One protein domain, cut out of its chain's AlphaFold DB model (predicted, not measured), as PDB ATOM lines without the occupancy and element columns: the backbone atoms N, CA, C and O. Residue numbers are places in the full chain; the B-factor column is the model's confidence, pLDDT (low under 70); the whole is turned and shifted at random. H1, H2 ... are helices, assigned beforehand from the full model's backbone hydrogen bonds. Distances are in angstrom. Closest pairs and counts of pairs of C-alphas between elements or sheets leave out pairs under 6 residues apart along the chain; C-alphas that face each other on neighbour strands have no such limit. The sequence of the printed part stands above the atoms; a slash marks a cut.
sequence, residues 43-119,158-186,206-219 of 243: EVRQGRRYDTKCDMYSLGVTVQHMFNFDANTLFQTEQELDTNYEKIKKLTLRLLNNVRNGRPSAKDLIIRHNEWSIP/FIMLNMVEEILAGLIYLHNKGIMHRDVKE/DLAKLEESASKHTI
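What this domain is: This is residues 43 to 119, 158 to 186 and 206 to 219 of the 243 residues of the protein "Hypothetical protein" of Medioppia subpectinata (UniProt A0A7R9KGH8). Two long helices, H1 and H6, run side by side in opposite directions, and a third, H3, meets H1 with its last residues, 91 to 95, and reaches away from it. The short helix H4 packs steeply on residues 168 to 175 of H6, H2 is near H3, and H7 lies away from the other helices at one end of the long axis, opposite the H2 to H3 turn near Glu 80. The printed part has 120 residues with seven named helices, H1 to H7 in chain order, and no named strand; the class is all helix. It is compact, with a radius of gyration of the C-alphas of 14.9 A, yet elongated in outline, spanning 48 by 28 by 24 A.

How they stand to each other: Start at H1, residues 53 to 66, whose centre is nearest to the mean of the C-alphas, at 4.4 A. Next find H2, residues 71 to 75, and H3, residues 83 to 95: these two are close but not clearly touching, and their closest C-alphas, those of Leu 74 and Lys 89, are 6.6 A apart. H3 touches H1 with residues 91 to 95 alone, closest at the C-alphas of Gly 60 and Leu 95, 4.8 A, at a steep tilt of 38 degrees, opposite ways. H4, residues 106 to 111, and H5, residues 113 to 116, meet only through their link. After the cut look for H6, residues 158 to 176. H6 and H1 only just touch, with 3 pairs of C-alphas within 8 A, closest at Val 63 and Val 164, 7.2 A, at a shallow tilt of 14 degrees, opposite ways. H4 touches H6, on residues 168 to 175 of H6 alone, closest at the C-alphas of Ala 106 and Ile 172, 5.3 A; their tilt of 67 degrees is steep, only just, and they run opposite ways. H7, residues 211 to 217, touches no helix; just before it, residues 209 to 210 pair briefly with 179 to 180, antiparallel. In H1, H2, H3, H4, H6 and H7 every O i to N i+4 pair is within hydrogen-bond range; H5 is too short for one.

Where its parts are: Find C-alpha 53 at (253.411, 148.867, 272.764); from there H1 runs 19.7 A to C-alpha 66. H3 covers 18.6 A, and H6, the longest, runs 27.1 A from C-alpha 158 at (233.917, 151.561, 256.535). H4 covers 9.0 A, H2 6.4 A and H5 5.3 A. H7 covers 10.1 A and ends at C-alpha 217, (270.288, 146.127, 274.974).

The domain as a whole: The C-alphas of Glu 80 and Ile 219, the two farthest apart, are 48.1 A apart. Residues 120 to 157 are not printed, with 9.7 A between C-alphas 119 and 158, nor are 187 to 205, with 15.7 A between C-alphas 186 and 206. Of the links printed whole, none is long. The mean pLDDT of the printed part is 74.9; residues 69 to 85, 110 to 119, 158 to 160 and 212 to 219 are under 70.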
ATOM      1  N   GLU A  43     258.588 156.927 274.841       87.56
ATOM      2  CA  GLU A  43     259.625 156.123 275.490       87.56
ATOM      3  C   GLU A  43     260.753 155.713 274.535       87.56
ATOM      4  O   GLU A  43     261.899 155.646 274.968       87.56
ATOM      5  N   VAL A  44     260.453 155.503 273.248       86.31
ATOM      6  CA  VAL A  44     261.458 155.181 272.227       86.31
ATOM      7  C   VAL A  44     262.294 156.420 271.920       86.31
ATOM      8  O   VAL A  44     263.518 156.344 271.959       86.31
ATOM      9  N   ARG A  45     261.645 157.579 271.728       83.19
ATOM     10  CA  ARG A  45     262.317 158.880 271.527       83.19
ATOM     11  C   ARG A  45     263.260 159.239 272.675       83.19
ATOM     12  O   ARG A  45     264.293 159.858 272.469       83.19
ATOM     13  N   GLN A  46     262.894 158.856 273.895       81.94
ATOM     14  CA  GLN A  46     263.678 159.117 275.104       81.94
ATOM     15  C   GLN A  46     264.740 158.042 275.385       81.94
ATOM     16  O   GLN A  46     265.351 158.069 276.452       81.94
ATOM     17  N   GLY A  47     264.922 157.061 274.494       78.38
ATOM     18  CA  GLY A  47     265.875 155.963 274.687       78.38
ATOM     19  C   GLY A  47     265.568 155.073 275.898       78.38
ATOM     20  O   GLY A  47     266.444 154.365 276.391       78.38
ATOM     21  N   ARG A  48     264.333 155.113 276.417       81.38
ATOM     22  CA  ARG A  48     263.903 154.278 277.544       81.38
ATOM     23  C   ARG A  48     263.616 152.858 277.066       81.38
ATOM     24  O   ARG A  48     263.486 152.589 275.880       81.38
ATOM     25  N   ARG A  49     263.472 151.927 278.009       80.50
ATOM     26  CA  ARG A  49     263.029 150.559 277.709       80.50
ATOM     27  C   ARG A  49     261.646 150.566 277.057       80.50
ATOM     28  O   ARG A  49     260.695 151.090 277.638       80.50
ATOM     29  N   TYR A  50     261.539 149.921 275.903       84.56
ATOM     30  CA  TYR A  50     260.305 149.788 275.134       84.56
ATOM     31  C   TYR A  50     260.010 148.321 274.806       84.56
ATOM     32  O   TYR A  50     260.881 147.459 274.914       84.56
ATOM     33  N   ASP A  51     258.755 148.067 274.457       88.62
ATOM     34  CA  ASP A  51     258.188 146.768 274.105       88.62
ATOM     35  C   ASP A  51     257.266 146.934 272.883       88.62
ATOM     36  O   ASP A  51     257.206 148.006 272.278       88.62
ATOM     37  N   THR A  52     256.510 145.892 272.544       90.75
ATOM     38  CA  THR A  52     255.528 145.883 271.446       90.75
ATOM     39  C   THR A  52     254.481 147.008 271.511       90.75
ATOM     40  O   THR A  52     253.855 147.325 270.498       90.75
ATOM     41  N   LYS A  53     254.296 147.692 272.654       91.81
ATOM     42  CA  LYS A  53     253.411 148.867 272.764       91.81
ATOM     43  C   LYS A  53     253.959 150.116 272.079       91.81
ATOM     44  O   LYS A  53     253.210 151.094 271.969       91.81
ATOM     45  N   CYS A  54     255.209 150.119 271.619       91.00
ATOM     46  CA  CYS A  54     255.690 151.189 270.750       91.00
ATOM     47  C   CYS A  54     254.958 151.166 269.398       91.00
ATOM     48  O   CYS A  54     254.458 152.206 268.983       91.00
ATOM     49  N   ASP A  55     254.752 149.985 268.806       92.44
ATOM     50  CA  ASP A  55     253.990 149.818 267.560       92.44
ATOM     51  C   ASP A  55     252.533 150.265 267.720       92.44
ATOM     52  O   ASP A  55     251.932 150.796 266.791       92.44
ATOM     53  N   MET A  56     251.962 150.093 268.917       93.50
ATOM     54  CA  MET A  56     250.602 150.550 269.217       93.50
ATOM     55  C   MET A  56     250.495 152.079 269.223       93.50
ATOM     56  O   MET A  56     249.465 152.618 268.832       93.50
ATOM     57  N   TYR A  57     251.549 152.787 269.636       94.00
ATOM     58  CA  TYR A  57     251.590 154.245 269.520       94.00
ATOM     59  C   TYR A  57     251.695 154.673 268.057       94.00
ATOM     60  O   TYR A  57     250.928 155.522 267.612       94.00
ATOM     61  N   SER A  58     252.592 154.036 267.300       93.12
ATOM     62  CA  SER A  58     252.775 154.297 265.870       93.12
ATOM     63  C   SER A  58     251.498 154.011 265.065       93.12
ATOM     64  O   SER A  58     251.130 154.791 264.187       93.12
ATOM     65  N   LEU A  59     250.736 152.973 265.438       91.44
ATOM     66  CA  LEU A  59     249.383 152.740 264.927       91.44
ATOM     67  C   LEU A  59     248.442 153.909 265.248       91.44
ATOM     68  O   LEU A  59     247.670 154.307 264.390       91.44
ATOM     69  N   GLY A  60     248.501 154.475 266.455       90.38
ATOM     70  CA  GLY A  60     247.709 155.652 266.824       90.38
ATOM     71  C   GLY A  60     247.975 156.853 265.915       90.38
ATOM     72  O   GLY A  60     247.025 157.471 265.444       90.38
ATOM     73  N   VAL A  61     249.247 157.133 265.614       89.81
ATOM     74  CA  VAL A  61     249.644 158.194 264.667       89.81
ATOM     75  C   VAL A  61     249.161 157.863 263.250       89.81
ATOM     76  O   VAL A  61     248.592 158.711 262.570       89.81
ATOM     77  N   THR A  62     249.280 156.599 262.833       87.75
ATOM     78  CA  THR A  62     248.773 156.122 261.534       87.75
ATOM     79  C   THR A  62     247.259 156.337 261.409       87.75
ATOM     80  O   THR A  62     246.788 156.900 260.426       87.75
ATOM     81  N   VAL A  63     246.481 155.948 262.427       85.25
ATOM     82  CA  VAL A  63     245.023 156.160 262.474       85.25
ATOM     83  C   VAL A  63     244.697 157.654 262.476       85.25
ATOM     84  O   VAL A  63     243.763 158.075 261.796       85.25
ATOM     85  N   GLN A  64     245.480 158.466 263.191       84.38
ATOM     86  CA  GLN A  64     245.328 159.916 263.187       84.38
ATOM     87  C   GLN A  64     245.410 160.488 261.763       84.38
ATOM     88  O   GLN A  64     244.516 161.228 261.349       84.38
ATOM     89  N   HIS A  65     246.438 160.097 261.004       83.00
ATOM     90  CA  HIS A  65     246.625 160.526 259.618       83.00
ATOM     91  C   HIS A  65     245.548 159.983 258.679       83.00
ATOM     92  O   HIS A  65     244.991 160.744 257.890       83.00
ATOM     93  N   MET A  66     245.193 158.701 258.799       76.44
ATOM     94  CA  MET A  66     244.177 158.070 257.948       76.44
ATOM     95  C   MET A  66     242.813 158.764 258.032       76.44
ATOM     96  O   MET A  66     242.124 158.880 257.023       76.44
ATOM     97  N   PHE A  67     242.422 159.236 259.217       74.00
ATOM     98  CA  PHE A  67     241.126 159.880 259.449       74.00
ATOM     99  C   PHE A  67     241.189 161.423 259.418       74.00
ATOM    100  O   PHE A  67     240.184 162.074 259.692       74.00
ATOM    101  N   ASN A  68     242.341 162.015 259.069       72.25
ATOM    102  CA  ASN A  68     242.611 163.460 259.142       72.25
ATOM    103  C   ASN A  68     242.267 164.093 260.494       72.25
ATOM    104  O   ASN A  68     241.738 165.207 260.552       72.25
ATOM    105  N   PHE A  69     242.518 163.385 261.589       66.12
ATOM    106  CA  PHE A  69     242.308 163.945 262.913       66.12
ATOM    107  C   PHE A  69     243.342 165.052 263.159       66.12
ATOM    108  O   PHE A  69     244.432 164.805 263.684       66.12
ATOM    109  N   ASP A  70     243.012 166.288 262.789       64.00
ATOM    110  CA  ASP A  70     243.787 167.440 263.229       64.00
ATOM    111  C   ASP A  70     243.602 167.644 264.745       64.00
ATOM    112  O   ASP A  70     242.703 167.077 265.381       64.00
ATOM    113  N   ALA A  71     244.487 168.439 265.354       60.47
ATOM    114  CA  ALA A  71     244.417 168.701 266.790       60.47
ATOM    115  C   ALA A  71     243.030 169.233 267.188       60.47
ATOM    116  O   ALA A  71     242.465 168.794 268.183       60.47
ATOM    117  N   ASN A  72     242.435 170.107 266.372       60.91
ATOM    118  CA  ASN A  72     241.114 170.667 266.642       60.91
ATOM    119  C   ASN A  72     240.038 169.578 266.700       60.91
ATOM    120  O   ASN A  72     239.225 169.572 267.617       60.91
ATOM    121  N   THR A  73     240.071 168.614 265.784       66.44
ATOM    122  CA  THR A  73     239.087 167.533 265.686       66.44
ATOM    123  C   THR A  73     239.250 166.495 266.797       66.44
ATOM    124  O   THR A  73     238.264 165.958 267.305       66.44
ATOM    125  N   LEU A  74     240.480 166.256 267.264       62.56
ATOM    126  CA  LEU A  74     240.724 165.443 268.464       62.56
ATOM    127  C   LEU A  74     240.175 166.086 269.745       62.56
ATOM    128  O   LEU A  74     239.847 165.362 270.686       62.56
ATOM    129  N   PHE A  75     240.043 167.414 269.782       67.12
ATOM    130  CA  PHE A  75     239.532 168.157 270.939       67.12
ATOM    131  C   PHE A  75     238.106 168.708 270.758       67.12
ATOM    132  O   PHE A  75     237.569 169.304 271.692       67.12
ATOM    133  N   GLN A  76     237.464 168.473 269.606       65.31
ATOM    134  CA  GLN A  76     236.043 168.768 269.385       65.31
ATOM    135  C   GLN A  76     235.152 167.987 270.360       65.31
ATOM    136  O   GLN A  76     235.534 166.932 270.875       65.31
ATOM    137  N   THR A  77     233.957 168.504 270.635       56.62
ATOM    138  CA  THR A  77     233.054 167.919 271.638       56.62
ATOM    139  C   THR A  77     232.215 166.769 271.067       56.62
ATOM    140  O   THR A  77     231.914 166.742 269.877       56.62
ATOM    141  N   GLU A  78     231.804 165.820 271.921       60.12
ATOM    142  CA  GLU A  78     231.054 164.608 271.526       60.12
ATOM    143  C   GLU A  78     229.710 164.896 270.824       60.12
ATOM    144  O   GLU A  78     229.154 164.011 270.183       60.12
ATOM    145  N   GLN A  79     229.163 166.110 270.951       57.25
ATOM    146  CA  GLN A  79     227.858 166.474 270.385       57.25
ATOM    147  C   GLN A  79     227.887 166.734 268.871       57.25
ATOM    148  O   GLN A  79     226.831 166.720 268.244       57.25
ATOM    149  N   GLU A  80     229.063 166.970 268.285       56.16
ATOM    150  CA  GLU A  80     229.208 167.360 266.873       56.16
ATOM    151  C   GLU A  80     229.574 166.184 265.955       56.16
ATOM    152  O   GLU A  80     229.480 166.296 264.733       56.16
ATOM    153  N   LEU A  81     229.976 165.051 266.534       60.88
ATOM    154  CA  LEU A  81     230.544 163.912 265.820       60.88
ATOM    155  C   LEU A  81     229.600 162.710 265.876       60.88
ATOM    156  O   LEU A  81     228.918 162.473 266.875       60.88
ATOM    157  N   ASP A  82     229.550 161.928 264.797       67.75
ATOM    158  CA  ASP A  82     228.775 160.691 264.815       67.75
ATOM    159  C   ASP A  82     229.383 159.665 265.794       67.75
ATOM    160  O   ASP A  82     230.566 159.694 266.146       67.75
ATOM    161  N   THR A  83     228.560 158.723 266.254       67.69
ATOM    162  CA  THR A  83     228.954 157.748 267.283       67.69
ATOM    163  C   THR A  83     230.149 156.879 266.875       67.69
ATOM    164  O   THR A  83     230.902 156.424 267.736       67.69
ATOM    165  N   ASN A  84     230.322 156.607 265.583       65.62
ATOM    166  CA  ASN A  84     231.401 155.765 265.085       65.62
ATOM    167  C   ASN A  84     232.719 156.549 265.019       65.62
ATOM    168  O   ASN A  84     233.768 156.047 265.438       65.62
ATOM    169  N   TYR A  85     232.659 157.804 264.590       69.81
ATOM    170  CA  TYR A  85     233.777 158.733 264.647       69.81
ATOM    171  C   TYR A  85     234.298 158.900 266.080       69.81
ATOM    172  O   TYR A  85     235.502 158.788 266.329       69.81
ATOM    173  N   GLU A  86     233.393 159.022 267.053       71.88
ATOM    174  CA  GLU A  86     233.779 159.216 268.452       71.88
ATOM    175  C   GLU A  86     234.416 157.977 269.088       71.88
ATOM    176  O   GLU A  86     235.331 158.086 269.912       71.88
ATOM    177  N   LYS A  87     234.014 156.775 268.660       73.94
ATOM    178  CA  LYS A  87     234.695 155.529 269.046       73.94
ATOM    179  C   LYS A  87     236.138 155.500 268.546       73.94
ATOM    180  O   LYS A  87     237.038 155.158 269.314       73.94
ATOM    181  N   ILE A  88     236.370 155.869 267.286       75.81
ATOM    182  CA  ILE A  88     237.714 155.852 266.691       75.81
ATOM    183  C   ILE A  88     238.598 156.942 267.275       75.81
ATOM    184  O   ILE A  88     239.762 156.684 267.574       75.81
ATOM    185  N   LYS A  89     238.049 158.120 267.548       78.06
ATOM    186  CA  LYS A  89     238.758 159.162 268.287       78.06
ATOM    187  C   LYS A  89     239.180 158.683 269.679       78.06
ATOM    188  O   LYS A  89     240.351 158.800 270.038       78.06
ATOM    189  N   LYS A  90     238.277 158.053 270.443       82.12
ATOM    190  CA  LYS A  90     238.598 157.460 271.757       82.12
ATOM    191  C   LYS A  90     239.662 156.364 271.660       82.12
ATOM    192  O   LYS A  90     240.548 156.309 272.513       82.12
ATOM    193  N   LEU A  91     239.608 155.514 270.631       82.81
ATOM    194  CA  LEU A  91     240.657 154.527 270.351       82.81
ATOM    195  C   LEU A  91     242.003 155.212 270.094       82.81
ATOM    196  O   LEU A  91     242.991 154.879 270.748       82.81
ATOM    197  N   THR A  92     242.020 156.194 269.195       84.81
ATOM    198  CA  THR A  92     243.215 156.944 268.785       84.81
ATOM    199  C   THR A  92     243.877 157.610 269.989       84.81
ATOM    200  O   THR A  92     245.063 157.403 270.229       84.81
ATOM    201  N   LEU A  93     243.108 158.298 270.840       85.69
ATOM    202  CA  LEU A  93     243.621 158.923 272.066       85.69
ATOM    203  C   LEU A  93     244.218 157.909 273.056       85.69
ATOM    204  O   LEU A  93     245.202 158.202 273.735       85.69
ATOM    205  N   ARG A  94     243.655 156.698 273.144       87.62
ATOM    206  CA  ARG A  94     244.211 155.628 273.992       87.62
ATOM    207  C   ARG A  94     245.490 155.024 273.415       87.62
ATOM    208  O   ARG A  94     246.376 154.667 274.192       87.62
ATOM    209  N   LEU A  95     245.594 154.901 272.092       88.81
ATOM    210  CA  LEU A  95     246.818 154.468 271.409       88.81
ATOM    211  C   LEU A  95     247.940 155.502 271.584       88.81
ATOM    212  O   LEU A  95     249.067 155.138 271.916       88.81
ATOM    213  N   LEU A  96     247.602 156.790 271.492       90.31
ATOM    214  CA  LEU A  96     248.514 157.924 271.685       90.31
ATOM    215  C   LEU A  96     248.829 158.234 273.162       90.31
ATOM    216  O   LEU A  96     249.382 159.286 273.480       90.31
ATOM    217  N   ASN A  97     248.514 157.329 274.095       88.12
ATOM    218  CA  ASN A  97     248.796 157.549 275.509       88.12
ATOM    219  C   ASN A  97     250.316 157.649 275.761       88.12
ATOM    220  O   ASN A  97     251.089 156.755 275.404       88.12
ATOM    221  N   ASN A  98     250.748 158.720 276.431       87.12
ATOM    222  CA  ASN A  98     252.157 158.944 276.771       87.12
ATOM    223  C   ASN A  98     252.715 157.911 277.762       87.12
ATOM    224  O   ASN A  98     253.926 157.695 277.834       87.12
ATOM    225  N   VAL A  99     251.838 157.250 278.520       86.44
ATOM    226  CA  VAL A  99     252.183 156.155 279.420       86.44
ATOM    227  C   VAL A  99     251.976 154.830 278.691       86.44
ATOM    228  O   VAL A  99     250.849 154.424 278.417       86.44
ATOM    229  N   ARG A 100     253.073 154.105 278.453       87.38
ATOM    230  CA  ARG A 100     253.103 152.805 277.759       87.38
ATOM    231  C   ARG A 100     252.043 151.811 278.252       87.38
ATOM    232  O   ARG A 100     251.321 151.224 277.456       87.38
ATOM    233  N   ASN A 101     251.915 151.646 279.570       83.56
ATOM    234  CA  ASN A 101     250.960 150.703 280.168       83.56
ATOM    235  C   ASN A 101     249.494 151.156 280.024       83.56
ATOM    236  O   ASN A 101     248.592 150.341 280.184       83.56
ATOM    237  N   GLY A 102     249.256 152.434 279.714       83.69
ATOM    238  CA  GLY A 102     247.933 152.961 279.390       83.69
ATOM    239  C   GLY A 102     247.470 152.613 277.971       83.69
ATOM    240  O   GLY A 102     246.275 152.723 277.685       83.69
ATOM    241  N   ARG A 103     248.384 152.167 277.094       90.25
ATOM    242  CA  ARG A 103     248.055 151.735 275.731       90.25
ATOM    243  C   ARG A 103     247.520 150.301 275.726       90.25
ATOM    244  O   ARG A 103     248.124 149.425 276.365       90.25
ATOM    245  N   PRO A 104     246.444 150.014 274.978       88.25
ATOM    246  CA  PRO A 104     245.996 148.641 274.771       88.25
ATOM    247  C   PRO A 104     247.057 147.842 273.996       88.25
ATOM    248  O   PRO A 104     247.822 148.406 273.217       88.25
ATOM    249  N   SER A 105     247.136 146.529 274.220       86.88
ATOM    250  CA  SER A 105     247.837 145.640 273.283       86.88
ATOM    251  C   SER A 105     246.999 145.419 272.031       86.88
ATOM    252  O   SER A 105     245.779 145.584 272.058       86.88
ATOM    253  N   ALA A 106     247.638 144.980 270.946       81.06
ATOM    254  CA  ALA A 106     246.919 144.610 269.733       81.06
ATOM    255  C   ALA A 106     245.844 143.538 270.030       81.06
ATOM    256  O   ALA A 106     244.710 143.638 269.569       81.06
ATOM    257  N   LYS A 107     246.147 142.577 270.919       74.06
ATOM    258  CA  LYS A 107     245.187 141.560 271.382       74.06
ATOM    259  C   LYS A 107     244.004 142.137 272.151       74.06
ATOM    260  O   LYS A 107     242.884 141.680 271.943       74.06
ATOM    261  N   ASP A 108     244.239 143.110 273.034       77.69
ATOM    262  CA  ASP A 108     243.170 143.724 273.835       77.69
ATOM    263  C   ASP A 108     242.096 144.356 272.942       77.69
ATOM    264  O   ASP A 108     240.919 144.350 273.300       77.69
ATOM    265  N   LEU A 109     242.505 144.877 271.782       71.25
ATOM    266  CA  LEU A 109     241.613 145.514 270.820       71.25
ATOM    267  C   LEU A 109     240.748 144.507 270.058       71.25
ATOM    268  O   LEU A 109     239.560 144.761 269.885       71.25
ATOM    269  N   ILE A 110     241.286 143.339 269.690       65.00
ATOM    270  CA  ILE A 110     240.478 142.281 269.057       65.00
ATOM    271  C   ILE A 110     239.572 141.570 270.068       65.00
ATOM    272  O   ILE A 110     238.409 141.310 269.779       65.00
ATOM    273  N   ILE A 111     240.057 141.261 271.274       52.78
ATOM    274  CA  ILE A 111     239.272 140.493 272.261       52.78
ATOM    275  C   ILE A 111     238.046 141.280 272.733       52.78
ATOM    276  O   ILE A 111     236.986 140.705 272.981       52.78
ATOM    277  N   ARG A 112     238.165 142.603 272.828       54.91
ATOM    278  CA  ARG A 112     237.069 143.463 273.272       54.91
ATOM    279  C   ARG A 112     236.142 143.882 272.141       54.91
ATOM    280  O   ARG A 112     235.251 144.666 272.403       54.91
ATOM    281  N   HIS A 113     236.272 143.349 270.931       52.97
ATOM    282  CA  HIS A 113     235.514 143.739 269.737       52.97
ATOM    283  C   HIS A 113     234.000 144.020 269.961       52.97
ATOM    284  O   HIS A 113     233.458 144.983 269.421       52.97
ATOM    285  N   ASN A 114     233.325 143.277 270.852       41.84
ATOM    286  CA  ASN A 114     231.922 143.530 271.228       41.84
ATOM    287  C   ASN A 114     231.703 144.766 272.133       41.84
ATOM    288  O   ASN A 114     230.672 145.423 272.019       41.84
ATOM    289  N   GLU A 115     232.658 145.128 272.995       47.94
ATOM    290  CA  GLU A 115     232.627 146.366 273.799       47.94
ATOM    291  C   GLU A 115     232.786 147.621 272.920       47.94
ATOM    292  O   GLU A 115     232.309 148.693 273.283       47.94
ATOM    293  N   TRP A 116     233.430 147.496 271.752       48.50
ATOM    294  CA  TRP A 116     233.756 148.626 270.870       48.50
ATOM    295  C   TRP A 116     232.708 148.799 269.756       48.50
ATOM    296  O   TRP A 116     232.687 149.834 269.093       48.50
ATOM    297  N   SER A 117     231.771 147.843 269.618       40.78
ATOM    298  CA  SER A 117     230.614 147.902 268.709       40.78
ATOM    299  C   SER A 117     230.993 148.320 267.283       40.78
ATOM    300  O   SER A 117     230.376 149.225 266.712       40.78
ATOM    301  N   ILE A 118     232.036 147.688 266.745       46.41
ATOM    302  CA  ILE A 118     232.408 147.751 265.329       46.41
ATOM    303  C   ILE A 118     231.820 146.475 264.676       46.41
ATOM    304  O   ILE A 118     231.921 145.407 265.273       46.41
ATOM    305  N   PRO A 119     231.067 146.518 263.559       43.06
ATOM    306  CA  PRO A 119     230.359 145.325 263.073       43.06
ATOM    307  C   PRO A 119     231.253 144.351 262.273       43.06
ATOM    308  O   PRO A 119     231.459 144.532 261.078       43.06
ATOM    309  N   PHE A 158     233.882 153.014 256.399       60.19
ATOM    310  CA  PHE A 158     233.917 151.561 256.535       60.19
ATOM    311  C   PHE A 158     235.224 150.933 256.017       60.19
ATOM    312  O   PHE A 158     235.745 150.004 256.622       60.19
ATOM    313  N   ILE A 159     235.782 151.458 254.923       64.75
ATOM    314  CA  ILE A 159     237.049 150.973 254.363       64.75
ATOM    315  C   ILE A 159     238.193 151.290 255.327       64.75
ATOM    316  O   ILE A 159     238.989 150.409 255.625       64.75
ATOM    317  N   MET A 160     238.241 152.509 255.873       69.31
ATOM    318  CA  MET A 160     239.283 152.897 256.831       69.31
ATOM    319  C   MET A 160     239.244 152.047 258.105       69.31
ATOM    320  O   MET A 160     240.293 151.659 258.609       69.31
ATOM    321  N   LEU A 161     238.051 151.695 258.597       72.12
ATOM    322  CA  LEU A 161     237.912 150.765 259.719       72.12
ATOM    323  C   LEU A 161     238.492 149.385 259.412       72.12
ATOM    324  O   LEU A 161     239.307 148.890 260.189       72.12
ATOM    325  N   ASN A 162     238.135 148.803 258.264       70.75
ATOM    326  CA  ASN A 162     238.685 147.515 257.842       70.75
ATOM    327  C   ASN A 162     240.215 147.578 257.734       70.75
ATOM    328  O   ASN A 162     240.902 146.632 258.106       70.75
ATOM    329  N   MET A 163     240.765 148.714 257.291       74.31
ATOM    330  CA  MET A 163     242.212 148.902 257.253       74.31
ATOM    331  C   MET A 163     242.854 148.835 258.638       74.31
ATOM    332  O   MET A 163     243.849 148.135 258.813       74.31
ATOM    333  N   VAL A 164     242.284 149.518 259.631       78.81
ATOM    334  CA  VAL A 164     242.796 149.473 261.007       78.81
ATOM    335  C   VAL A 164     242.718 148.058 261.585       78.81
ATOM    336  O   VAL A 164     243.651 147.627 262.264       78.81
ATOM    337  N   GLU A 165     241.649 147.315 261.294       76.94
ATOM    338  CA  GLU A 165     241.481 145.930 261.748       76.94
ATOM    339  C   GLU A 165     242.535 144.980 261.164       76.94
ATOM    340  O   GLU A 165     243.146 144.210 261.908       76.94
ATOM    341  N   GLU A 166     242.813 145.070 259.864       76.56
ATOM    342  CA  GLU A 166     243.839 144.245 259.215       76.56
ATOM    343  C   GLU A 166     245.252 144.581 259.718       76.56
ATOM    344  O   GLU A 166     246.066 143.687 259.975       76.56
ATOM    345  N   ILE A 167     245.544 145.867 259.957       84.12
ATOM    346  CA  ILE A 167     246.812 146.276 260.580       84.12
ATOM    347  C   ILE A 167     246.919 145.680 261.992       84.12
ATOM    348  O   ILE A 167     247.959 145.130 262.358       84.12
ATOM    349  N   LEU A 168     245.843 145.722 262.785       84.06
ATOM    350  CA  LEU A 168     245.809 145.109 264.116       84.06
ATOM    351  C   LEU A 168     246.028 143.594 264.065       84.06
ATOM    352  O   LEU A 168     246.774 143.066 264.892       84.06
ATOM    353  N   ALA A 169     245.429 142.896 263.098       79.62
ATOM    354  CA  ALA A 169     245.640 141.464 262.901       79.62
ATOM    355  C   ALA A 169     247.117 141.147 262.600       79.62
ATOM    356  O   ALA A 169     247.699 140.245 263.218       79.62
ATOM    357  N   GLY A 170     247.753 141.940 261.731       80.19
ATOM    358  CA  GLY A 170     249.188 141.857 261.454       80.19
ATOM    359  C   GLY A 170     250.046 142.084 262.704       80.19
ATOM    360  O   GLY A 170     250.930 141.279 263.006       80.19
ATOM    361  N   LEU A 171     249.749 143.126 263.485       84.31
ATOM    362  CA  LEU A 171     250.472 143.426 264.725       84.31
ATOM    363  C   LEU A 171     250.304 142.336 265.782       84.31
ATOM    364  O   LEU A 171     251.281 141.961 266.422       84.31
ATOM    365  N   ILE A 172     249.111 141.755 265.934       83.12
ATOM    366  CA  ILE A 172     248.900 140.618 266.843       83.12
ATOM    367  C   ILE A 172     249.809 139.457 266.477       83.12
ATOM    368  O   ILE A 172     250.403 138.846 267.367       83.12
ATOM    369  N   TYR A 173     249.909 139.134 265.188       80.81
ATOM    370  CA  TYR A 173     250.773 138.057 264.729       80.81
ATOM    371  C   TYR A 173     252.245 138.330 265.065       80.81
ATOM    372  O   TYR A 173     252.916 137.448 265.608       80.81
ATOM    373  N   LEU A 174     252.736 139.546 264.810       80.62
ATOM    374  CA  LEU A 174     254.114 139.935 265.128       80.62
ATOM    375  C   LEU A 174     254.377 139.919 266.637       80.62
ATOM    376  O   LEU A 174     255.307 139.257 267.099       80.62
ATOM    377  N   HIS A 175     253.509 140.562 267.416       87.44
ATOM    378  CA  HIS A 175     253.641 140.673 268.870       87.44
ATOM    379  C   HIS A 175     253.547 139.306 269.553       87.44
ATOM    380  O   HIS A 175     254.262 139.049 270.517       87.44
ATOM    381  N   ASN A 176     252.740 138.381 269.023       79.31
ATOM    382  CA  ASN A 176     252.701 136.986 269.478       79.31
ATOM    383  C   ASN A 176     254.026 136.246 269.316       79.31
ATOM    384  O   ASN A 176     254.319 135.338 270.090       79.31
ATOM    385  N   LYS A 177     254.803 136.615 268.302       81.00
ATOM    386  CA  LYS A 177     256.140 136.074 268.056       81.00
ATOM    387  C   LYS A 177     257.232 136.860 268.786       81.00
ATOM    388  O   LYS A 177     258.408 136.607 268.551       81.00
ATOM    389  N   GLY A 178     256.854 137.816 269.640       81.44
ATOM    390  CA  GLY A 178     257.784 138.715 270.316       81.44
ATOM    391  C   GLY A 178     258.519 139.646 269.352       81.44
ATOM    392  O   GLY A 178     259.606 140.111 269.675       81.44
ATOM    393  N   ILE A 179     257.975 139.886 268.154       83.31
ATOM    394  CA  ILE A 179     258.560 140.768 267.141       83.31
ATOM    395  C   ILE A 179     257.894 142.138 267.254       83.31
ATOM    396  O   ILE A 179     256.673 142.242 267.173       83.31
ATOM    397  N   MET A 180     258.702 143.181 267.404       87.06
ATOM    398  CA  MET A 180     258.285 144.578 267.276       87.06
ATOM    399  C   MET A 180     258.587 145.053 265.858       87.06
ATOM    400  O   MET A 180     259.702 144.829 265.381       87.06
ATOM    401  N   HIS A 181     257.636 145.719 265.207       87.75
ATOM    402  CA  HIS A 181     257.804 146.233 263.846       87.75
ATOM    403  C   HIS A 181     258.694 147.483 263.811       87.75
ATOM    404  O   HIS A 181     259.620 147.569 263.012       87.75
ATOM    405  N   ARG A 182     258.444 148.430 264.723       88.62
ATOM    406  CA  ARG A 182     259.175 149.692 264.939       88.62
ATOM    407  C   ARG A 182     259.082 150.742 263.828       88.62
ATOM    408  O   ARG A 182     259.567 151.848 264.042       88.62
ATOM    409  N   ASP A 183     258.421 150.439 262.713       86.12
ATOM    410  CA  ASP A 183     258.130 151.405 261.638       86.12
ATOM    411  C   ASP A 183     256.682 151.301 261.121       86.12
ATOM    412  O   ASP A 183     256.428 151.185 259.923       86.12
ATOM    413  N   VAL A 184     255.709 151.219 262.033       86.81
ATOM    414  CA  VAL A 184     254.285 151.176 261.652       86.81
ATOM    415  C   VAL A 184     253.841 152.575 261.231       86.81
ATOM    416  O   VAL A 184     253.755 153.476 262.063       86.81
ATOM    417  N   LYS A 185     253.557 152.741 259.943       83.62
ATOM    418  CA  LYS A 185     253.070 153.978 259.326       83.62
ATOM    419  C   LYS A 185     252.343 153.645 258.037       83.62
ATOM    420  O   LYS A 185     252.587 152.594 257.446       83.62
ATOM    421  N   GLU A 186     251.501 154.548 257.560       80.44
ATOM    422  CA  GLU A 186     250.675 154.342 256.371       80.44
ATOM    423  C   GLU A 186     251.499 154.035 255.104       80.44
ATOM    424  O   GLU A 186     251.092 153.204 254.298       80.44
ATOM    425  N   ASP A 206     262.809 146.280 258.094       79.69
ATOM    426  CA  ASP A 206     264.231 146.621 258.228       79.69
ATOM    427  C   ASP A 206     264.592 147.086 259.652       79.69
ATOM    428  O   ASP A 206     265.717 146.898 260.117       79.69
ATOM    429  N   LEU A 207     263.618 147.630 260.391       76.69
ATOM    430  CA  LEU A 207     263.775 148.066 261.784       76.69
ATOM    431  C   LEU A 207     263.249 147.064 262.818       76.69
ATOM    432  O   LEU A 207     263.366 147.313 264.031       76.69
ATOM    433  N   ALA A 208     262.687 145.941 262.364       82.69
ATOM    434  CA  ALA A 208     262.019 144.980 263.223       82.69
ATOM    435  C   ALA A 208     262.998 144.319 264.202       82.69
ATOM    436  O   ALA A 208     264.156 144.036 263.887       82.69
ATOM    437  N   LYS A 209     262.542 144.072 265.433       82.75
ATOM    438  CA  LYS A 209     263.402 143.538 266.497       82.75
ATOM    439  C   LYS A 209     262.639 142.629 267.447       82.75
ATOM    440  O   LYS A 209     261.497 142.908 267.798       82.75
ATOM    441  N   LEU A 210     263.308 141.580 267.921       83.25
ATOM    442  CA  LEU A 210     262.792 140.745 269.004       83.25
ATOM    443  C   LEU A 210     262.760 141.524 270.327       83.25
ATOM    444  O   LEU A 210     263.748 142.155 270.715       83.25
ATOM    445  N   GLU A 211     261.646 141.440 271.043       76.69
ATOM    446  CA  GLU A 211     261.412 142.093 272.334       76.69
ATOM    447  C   GLU A 211     262.452 141.673 273.389       76.69
ATOM    448  O   GLU A 211     262.993 142.512 274.117       76.69
ATOM    449  N   GLU A 212     262.839 140.393 273.410       69.75
ATOM    450  CA  GLU A 212     263.902 139.871 274.283       69.75
ATOM    451  C   GLU A 212     265.275 140.499 273.993       69.75
ATOM    452  O   GLU A 212     266.071 140.750 274.900       69.75
ATOM    453  N   SER A 213     265.560 140.790 272.723       57.62
ATOM    454  CA  SER A 213     266.809 141.435 272.313       57.62
ATOM    455  C   SER A 213     266.783 142.940 272.585       57.62
ATOM    456  O   SER A 213     267.821 143.548 272.837       57.62
ATOM    457  N   ALA A 214     265.610 143.575 272.557       53.34
ATOM    458  CA  ALA A 214     265.469 144.983 272.922       53.34
ATOM    459  C   ALA A 214     265.619 145.203 274.430       53.34
ATOM    460  O   ALA A 214     266.312 146.127 274.850       53.34
ATOM    461  N   SER A 215     265.065 144.303 275.241       50.28
ATOM    462  CA  SER A 215     265.185 144.359 276.698       50.28
ATOM    463  C   SER A 215     266.614 144.080 277.193       50.28
ATOM    464  O   SER A 215     267.027 144.684 278.188       50.28
ATOM    465  N   LYS A 216     267.409 143.266 276.483       45.06
ATOM    466  CA  LYS A 216     268.836 143.037 276.794       45.06
ATOM    467  C   LYS A 216     269.747 144.222 276.445       45.06
ATOM    468  O   LYS A 216     270.684 144.484 277.185       45.06
ATOM    469  N   HIS A 217     269.448 144.992 275.396       44.16
ATOM    470  CA  HIS A 217     270.288 146.127 274.974       44.16
ATOM    471  C   HIS A 217     270.048 147.447 275.734       44.16
ATOM    472  O   HIS A 217     270.790 148.401 275.528       44.16
ATOM    473  N   THR A 218     269.065 147.523 276.639       43.09
ATOM    474  CA  THR A 218     268.848 148.719 277.486       43.09
ATOM    475  C   THR A 218     269.358 148.566 278.927       43.09
ATOM    476  O   THR A 218     269.252 149.504 279.709       43.09
ATOM    477  N   ILE A 219     269.911 147.409 279.311       35.75
ATOM    478  CA  ILE A 219     270.727 147.285 280.532       35.75
ATOM    479  C   ILE A 219     272.167 147.122 280.062       35.75
ATOM    480  O   ILE A 219     272.544 146.037 279.637       35.75
TER     481      ILE A 219